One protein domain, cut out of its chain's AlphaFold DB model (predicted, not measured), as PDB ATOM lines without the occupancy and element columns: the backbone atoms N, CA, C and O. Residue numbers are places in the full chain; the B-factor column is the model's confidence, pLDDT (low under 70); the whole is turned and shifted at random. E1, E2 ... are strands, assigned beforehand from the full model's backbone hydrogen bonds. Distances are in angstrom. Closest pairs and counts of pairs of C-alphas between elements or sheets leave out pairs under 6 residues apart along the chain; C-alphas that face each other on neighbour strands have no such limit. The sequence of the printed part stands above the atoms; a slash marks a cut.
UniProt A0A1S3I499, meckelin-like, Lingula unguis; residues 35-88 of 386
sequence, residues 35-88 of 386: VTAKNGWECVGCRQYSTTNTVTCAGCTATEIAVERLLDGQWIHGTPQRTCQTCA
ATOM      1  N   VAL A  35     126.678 126.135 156.562       82.31
ATOM      2  CA  VAL A  35     125.914 125.097 155.872       82.31
ATOM      3  C   VAL A  35     125.947 125.358 154.378       82.31
ATOM      4  O   VAL A  35     126.155 126.492 153.948       82.31
ATOM      5  N   THR A  36     125.717 124.325 153.576       82.38
ATOM      6  CA  THR A  36     125.633 124.496 152.126       82.38
ATOM      7  C   THR A  36     124.447 125.399 151.771       82.38
ATOM      8  O   THR A  36     123.322 125.213 152.260       82.38
ATOM      9  N   ALA A  37     124.710 126.398 150.931       77.81
ATOM     10  CA  ALA A  37     123.709 127.266 150.330       77.81
ATOM     11  C   ALA A  37     122.682 126.438 149.552       77.81
ATOM     12  O   ALA A  37     122.970 125.326 149.101       77.81
ATOM     13  N   LYS A  38     121.473 126.973 149.364       74.62
ATOM     14  CA  LYS A  38     120.391 126.211 148.719       74.62
ATOM     15  C   LYS A  38     120.709 125.855 147.262       74.62
ATOM     16  O   LYS A  38     120.216 124.857 146.747       74.62
ATOM     17  N   ASN A  39     121.545 126.659 146.609       72.25
ATOM     18  CA  ASN A  39     122.030 126.403 145.255       72.25
ATOM     19  C   ASN A  39     123.099 125.288 145.189       72.25
ATOM     20  O   ASN A  39     123.358 124.789 144.101       72.25
ATOM     21  N   GLY A  40     123.698 124.888 146.316       77.75
ATOM     22  CA  GLY A  40     124.725 123.846 146.389       77.75
ATOM     23  C   GLY A  40     126.165 124.310 146.143       77.75
ATOM     24  O   GLY A  40     127.077 123.497 146.251       77.75
ATOM     25  N   TRP A  41     126.395 125.589 145.833       76.69
ATOM     26  CA  TRP A  41     127.690 126.070 145.323       76.69
ATOM     27  C   TRP A  41     128.571 126.755 146.367       76.69
ATOM     28  O   TRP A  41     129.721 127.073 146.083       76.69
ATOM     29  N   GLU A  42     128.038 127.057 147.548       82.19
ATOM     30  CA  GLU A  42     128.693 127.946 148.510       82.19
ATOM     31  C   GLU A  42     128.353 127.554 149.950       82.19
ATOM     32  O   GLU A  42     127.383 126.835 150.199       82.19
ATOM     33  N   CYS A  43     129.133 128.059 150.907       83.94
ATOM     34  CA  CYS A  43     128.859 127.915 152.334       83.94
ATOM     35  C   CYS A  43     128.288 129.221 152.892       83.94
ATOM     36  O   CYS A  43     128.883 130.287 152.737       83.94
ATOM     37  N   VAL A  44     127.140 129.130 153.562       86.19
ATOM     38  CA  VAL A  44     126.449 130.263 154.188       86.19
ATOM     39  C   VAL A  44     126.363 130.078 155.697       86.19
ATOM     40  O   VAL A  44     126.208 128.966 156.206       86.19
ATOM     41  N   GLY A  45     126.454 131.183 156.430       84.62
ATOM     42  CA  GLY A  45     126.139 131.223 157.851       84.62
ATOM     43  C   GLY A  45     124.629 131.188 158.100       84.62
ATOM     44  O   GLY A  45     123.826 131.587 157.258       84.62
ATOM     45  N   CYS A  46     124.233 130.753 159.288       82.56
ATOM     46  CA  CYS A  46     122.864 130.803 159.788       82.56
ATOM     47  C   CYS A  46     122.775 131.776 160.967       82.56
ATOM     48  O   CYS A  46     123.694 131.858 161.784       82.56
ATOM     49  N   ARG A  47     121.630 132.453 161.115       74.88
ATOM     50  CA  ARG A  47     121.331 133.247 162.321       74.88
ATOM     51  C   ARG A  47     121.157 132.363 163.562       74.88
ATOM     52  O   ARG A  47     121.554 132.746 164.656       74.88
ATOM     53  N   GLN A  48     120.557 131.189 163.377       76.50
ATOM     54  CA  GLN A  48     120.400 130.147 164.389       76.50
ATOM     55  C   GLN A  48     120.651 128.783 163.741       76.50
ATOM     56  O   GLN A  48     120.267 128.560 162.590       76.50
ATOM     57  N   TYR A  49     121.299 127.880 164.473       78.12
ATOM     58  CA  TYR A  49     121.593 126.519 164.023       78.12
ATOM     59  C   TYR A  49     120.700 125.529 164.760       78.12
ATOM     60  O   TYR A  49     120.506 125.653 165.968       78.12
ATOM     61  N   SER A  50     120.200 124.529 164.039       75.25
ATOM     62  CA  SER A  50     119.599 123.340 164.637       75.25
ATOM     63  C   SER A  50     120.683 122.280 164.835       75.25
ATOM     64  O   SER A  50     121.500 122.051 163.942       75.25
ATOM     65  N   THR A  51     120.719 121.651 166.011       65.81
ATOM     66  CA  THR A  51     121.774 120.700 166.412       65.81
ATOM     67  C   THR A  51     121.269 119.269 166.581       65.81
ATOM     68  O   THR A  51     121.940 118.446 167.198       65.81
ATOM     69  N   THR A  52     120.100 118.940 166.032       56.97
ATOM     70  CA  THR A  52     119.416 117.679 166.342       56.97
ATOM     71  C   THR A  52     120.048 116.422 165.753       56.97
ATOM     72  O   THR A  52     119.680 115.372 166.250       56.97
ATOM     73  N   ASN A  53     120.973 116.493 164.776       51.84
ATOM     74  CA  ASN A  53     121.865 115.386 164.337       51.84
ATOM     75  C   ASN A  53     122.869 115.805 163.233       51.84
ATOM     76  O   ASN A  53     123.923 115.195 163.078       51.84
ATOM     77  N   THR A  54     122.570 116.866 162.481       64.75
ATOM     78  CA  THR A  54     123.447 117.499 161.480       64.75
ATOM     79  C   THR A  54     123.398 119.009 161.676       64.75
ATOM     80  O   THR A  54     122.337 119.532 162.008       64.75
ATOM     81  N   VAL A  55     124.510 119.723 161.468       70.81
ATOM     82  CA  VAL A  55     124.508 121.195 161.524       70.81
ATOM     83  C   VAL A  55     123.705 121.716 160.332       70.81
ATOM     84  O   VAL A  55     124.196 121.726 159.207       70.81
ATOM     85  N   THR A  56     122.466 122.131 160.571       76.25
ATOM     86  CA  THR A  56     121.619 122.812 159.584       76.25
ATOM     87  C   THR A  56     121.215 124.180 160.120       76.25
ATOM     88  O   THR A  56     121.207 124.402 161.335       76.25
ATOM     89  N   CYS A  57     120.852 125.117 159.240       80.19
ATOM     90  CA  CYS A  57     120.150 126.309 159.713       80.19
ATOM     91  C   CYS A  57     118.851 125.884 160.405       80.19
ATOM     92  O   CYS A  57     118.206 124.922 159.976       80.19
ATOM     93  N   ALA A  58     118.477 126.596 161.467       83.19
ATOM     94  CA  ALA A  58     117.131 126.501 162.011       83.19
ATOM     95  C   ALA A  58     116.116 126.800 160.893       83.19
ATOM     96  O   ALA A  58     116.357 127.668 160.049       83.19
ATOM     97  N   GLY A  59     115.021 126.039 160.861       81.25
ATOM     98  CA  GLY A  59     113.939 126.279 159.912       81.25
ATOM     99  C   GLY A  59     113.290 127.639 160.158       81.25
ATOM    100  O   GLY A  59     113.246 128.109 161.296       81.25
ATOM    101  N   CYS A  60     112.796 128.262 159.092       85.44
ATOM    102  CA  CYS A  60     111.952 129.445 159.213       85.44
ATOM    103  C   CYS A  60     110.574 129.065 159.769       85.44
ATOM    104  O   CYS A  60     110.161 127.905 159.686       85.44
ATOM    105  N   THR A  61     109.882 130.027 160.379       83.31
ATOM    106  CA  THR A  61     108.539 129.789 160.924       83.31
ATOM    107  C   THR A  61     107.504 129.593 159.810       83.31
ATOM    108  O   THR A  61     107.783 129.822 158.635       83.31
ATOM    109  N   ALA A  62     106.279 129.191 160.167       77.31
ATOM    110  CA  ALA A  62     105.201 128.932 159.206       77.31
ATOM    111  C   ALA A  62     104.795 130.154 158.349       77.31
ATOM    112  O   ALA A  62     104.082 129.994 157.362       77.31
ATOM    113  N   THR A  63     105.236 131.365 158.702       78.81
ATOM    114  CA  THR A  63     104.949 132.616 157.978       78.81
ATOM    115  C   THR A  63     106.170 133.191 157.255       78.81
ATOM    116  O   THR A  63     106.097 134.275 156.670       78.81
ATOM    117  N   GLU A  64     107.298 132.482 157.267       87.69
ATOM    118  CA  GLU A  64     108.580 132.958 156.756       87.69
ATOM    119  C   GLU A  64     109.175 132.020 155.702       87.69
ATOM    120  O   GLU A  64     109.014 130.801 155.749       87.69
ATOM    121  N   ILE A  65     109.928 132.597 154.768       88.38
ATOM    122  CA  ILE A  65     110.717 131.859 153.781       88.38
ATOM    123  C   ILE A  65     112.207 132.011 154.055       88.38
ATOM    124  O   ILE A  65     112.665 133.056 154.523       88.38
ATOM    125  N   ALA A  66     112.973 130.976 153.722       87.88
ATOM    126  CA  ALA A  66     114.424 131.041 153.775       87.88
ATOM    127  C   ALA A  66     114.959 131.772 152.541       87.88
ATOM    128  O   ALA A  66     114.761 131.327 151.409       87.88
ATOM    129  N   VAL A  67     115.681 132.862 152.767       88.19
ATOM    130  CA  VAL A  67     116.289 133.682 151.722       88.19
ATOM    131  C   VAL A  67     117.774 133.904 151.996       88.19
ATOM    132  O   VAL A  67     118.230 133.996 153.133       88.19
ATOM    133  N   GLU A  68     118.546 133.932 150.916       87.19
ATOM    134  CA  GLU A  68     120.006 134.091 150.928       87.19
ATOM    135  C   GLU A  68     120.401 135.319 150.100       87.19
ATOM    136  O   GLU A  68     121.181 136.169 150.532       87.19
ATOM    137  N   ARG A  69     119.807 135.443 148.910       85.38
ATOM    138  CA  ARG A  69     120.127 136.473 147.926       85.38
ATOM    139  C   ARG A  69     118.882 137.225 147.469       85.38
ATOM    140  O   ARG A  69     117.770 136.704 147.523       85.38
ATOM    141  N   LEU A  70     119.107 138.446 147.010       81.44
ATOM    142  CA  LEU A  70     118.169 139.261 146.257       81.44
ATOM    143  C   LEU A  70     118.005 138.706 144.833       81.44
ATOM    144  O   LEU A  70     118.795 137.882 144.368       81.44
ATOM    145  N   LEU A  71     116.975 139.179 144.129       80.88
ATOM    146  CA  LEU A  71     116.678 138.767 142.749       80.88
ATOM    147  C   LEU A  71     117.801 139.113 141.756       80.88
ATOM    148  O   LEU A  71     117.932 138.450 140.733       80.88
ATOM    149  N   ASP A  72     118.612 140.124 142.062       84.69
ATOM    150  CA  ASP A  72     119.787 140.530 141.283       84.69
ATOM    151  C   ASP A  72     121.052 139.707 141.610       84.69
ATOM    152  O   ASP A  72     122.120 139.943 141.046       84.69
ATOM    153  N   GLY A  73     120.940 138.734 142.519       80.88
ATOM    154  CA  GLY A  73     122.029 137.869 142.948       80.88
ATOM    155  C   GLY A  73     122.881 138.428 144.087       80.88
ATOM    156  O   GLY A  73     123.759 137.707 144.558       80.88
ATOM    157  N   GLN A  74     122.651 139.645 144.587       86.44
ATOM    158  CA  GLN A  74     123.383 140.156 145.752       86.44
ATOM    159  C   GLN A  74     122.932 139.489 147.056       86.44
ATOM    160  O   GLN A  74     121.813 139.001 147.173       86.44
ATOM    161  N   TRP A  75     123.793 139.467 148.072       84.25
ATOM    162  CA  TRP A  75     123.426 138.975 149.403       84.25
ATOM    163  C   TRP A  75     122.463 139.938 150.102       84.25
ATOM    164  O   TRP A  75     122.747 141.132 150.182       84.25
ATOM    165  N   ILE A  76     121.380 139.421 150.693       80.81
ATOM    166  CA  ILE A  76     120.328 140.240 151.334       80.81
ATOM    167  C   ILE A  76     120.856 141.176 152.438       80.81
ATOM    168  O   ILE A  76     120.332 142.272 152.625       80.81
ATOM    169  N   HIS A  77     121.916 140.778 153.146       80.75
ATOM    170  CA  HIS A  77     122.589 141.605 154.158       80.75
ATOM    171  C   HIS A  77     124.076 141.818 153.847       80.75
ATOM    172  O   HIS A  77     124.897 141.928 154.759       80.75
ATOM    173  N   GLY A  78     124.452 141.794 152.565       81.19
ATOM    174  CA  GLY A  78     125.841 141.978 152.126       81.19
ATOM    175  C   GLY A  78     126.813 140.872 152.560       81.19
ATOM    176  O   GLY A  78     128.013 140.992 152.329       81.19
ATOM    177  N   THR A  79     126.323 139.795 153.180       82.69
ATOM    178  CA  THR A  79     127.123 138.684 153.711       82.69
ATOM    179  C   THR A  79     126.504 137.332 153.340       82.69
ATOM    180  O   THR A  79     125.282 137.252 153.187       82.69
ATOM    181  N   PRO A  80     127.316 136.264 153.202       83.94
ATOM    182  CA  PRO A  80     126.846 134.918 152.880       83.94
ATOM    183  C   PRO A  80     126.108 134.305 154.074       83.94
ATOM    184  O   PRO A  80     126.666 133.515 154.838       83.94
ATOM    185  N   GLN A  81     124.852 134.705 154.267       84.94
ATOM    186  CA  GLN A  81     124.017 134.297 155.389       84.94
ATOM    187  C   GLN A  81     122.597 133.962 154.926       84.94
ATOM    188  O   GLN A  81     121.988 134.707 154.162       84.94
ATOM    189  N   ARG A  82     122.047 132.860 155.445       86.06
ATOM    190  CA  ARG A  82     120.631 132.512 155.304       86.06
ATOM    191  C   ARG A  82     119.810 133.231 156.373       86.06
ATOM    192  O   ARG A  82     120.088 133.111 157.572       86.06
ATOM    193  N   THR A  83     118.788 133.958 155.942       86.88
ATOM    194  CA  THR A  83     117.827 134.647 156.807       86.88
ATOM    195  C   THR A  83     116.401 134.210 156.513       86.88
ATOM    196  O   THR A  83     116.100 133.666 155.454       86.88
ATOM    197  N   CYS A  84     115.528 134.403 157.498       88.00
ATOM    198  CA  CYS A  84     114.099 134.186 157.345       88.00
ATOM    199  C   CYS A  84     113.440 135.528 157.050       88.00
ATOM    200  O   CYS A  84     113.665 136.501 157.773       88.00
ATOM    201  N   GLN A  85     112.670 135.579 155.968       87.50
ATOM    202  CA  GLN A  85     111.898 136.750 155.577       87.50
ATOM    203  C   GLN A  85     110.414 136.437 155.718       87.50
ATOM    204  O   GLN A  85     109.923 135.465 155.148       87.50
ATOM    205  N   THR A  86     109.703 137.285 156.455       87.50
ATOM    206  CA  THR A  86     108.255 137.176 156.630       87.50
ATOM    207  C   THR A  86     107.541 137.469 155.316       87.50
ATOM    208  O   THR A  86     107.834 138.460 154.640       87.50
ATOM    209  N   CYS A  87     106.597 136.604 154.958       84.00
ATOM    210  CA  CYS A  87     105.727 136.836 153.818       84.00
ATOM    211  C   CYS A  87     104.812 138.043 154.067       84.00
ATOM    212  O   CYS A  87     104.339 138.272 155.180       84.00
ATOM    213  N   ALA A  88     104.584 138.844 153.025       80.75
ATOM    214  CA  ALA A  88     103.696 140.001 153.104       80.75
ATOM    215  C   ALA A  88     102.232 139.563 153.297       80.75
ATOM    216  O   ALA A  88     101.865 138.432 152.970       80.75
TER     217      ALA A  88
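What this domain is: This is residues 35 to 88 of the 386 residues of the protein "meckelin-like" of Lingula unguis (UniProt A0A1S3I499). There is little regular structure: a small three-strand sheet in the middle, E2 and E3 its hairpin and E1 beside E3, with two long loops reaching opposite ways to Asn 53 and Asp 72. The 54 printed residues hold E1, E2 and E3 in that order and no named helix; the class is all strand, with 14 residues in named elements. The mixed sheet runs E1, E3, E2. The whole is compact, radius of gyration of the C-alphas 11.2 A, spanning 34 by 28 by 16 A.

Where its parts are: Find C-alpha 43 at (128.859, 127.915, 152.334), where E1, residues 43 to 46, begins its 10.0 A; residues 35 to 36 pair antiparallel with its residues 43 to 44. E2, residues 64 to 67, covers 9.2 A. E3, residues 81 to 86, runs 16.1 A to C-alpha 86 at (108.255, 137.176, 156.630).

How they stand to each other: Look at inner strand E3, whose pairing is staggered. Its residues 81 to 82 pair with E1, parallel at 49 degrees, N 82 and O 45 being 2.8 A apart. Its residues 83 to 86 pair with E2, antiparallel at 151 degrees, N 67 and O 83 being 2.8 A apart. E1 and E2 are apart.

The domain as a whole: Asn 53 and Asp 72 have the C-alphas farthest apart, 34.2 A. Both links are long, and the printed part has no cut. Look for pLDDT under 70 at residues 51 to 54.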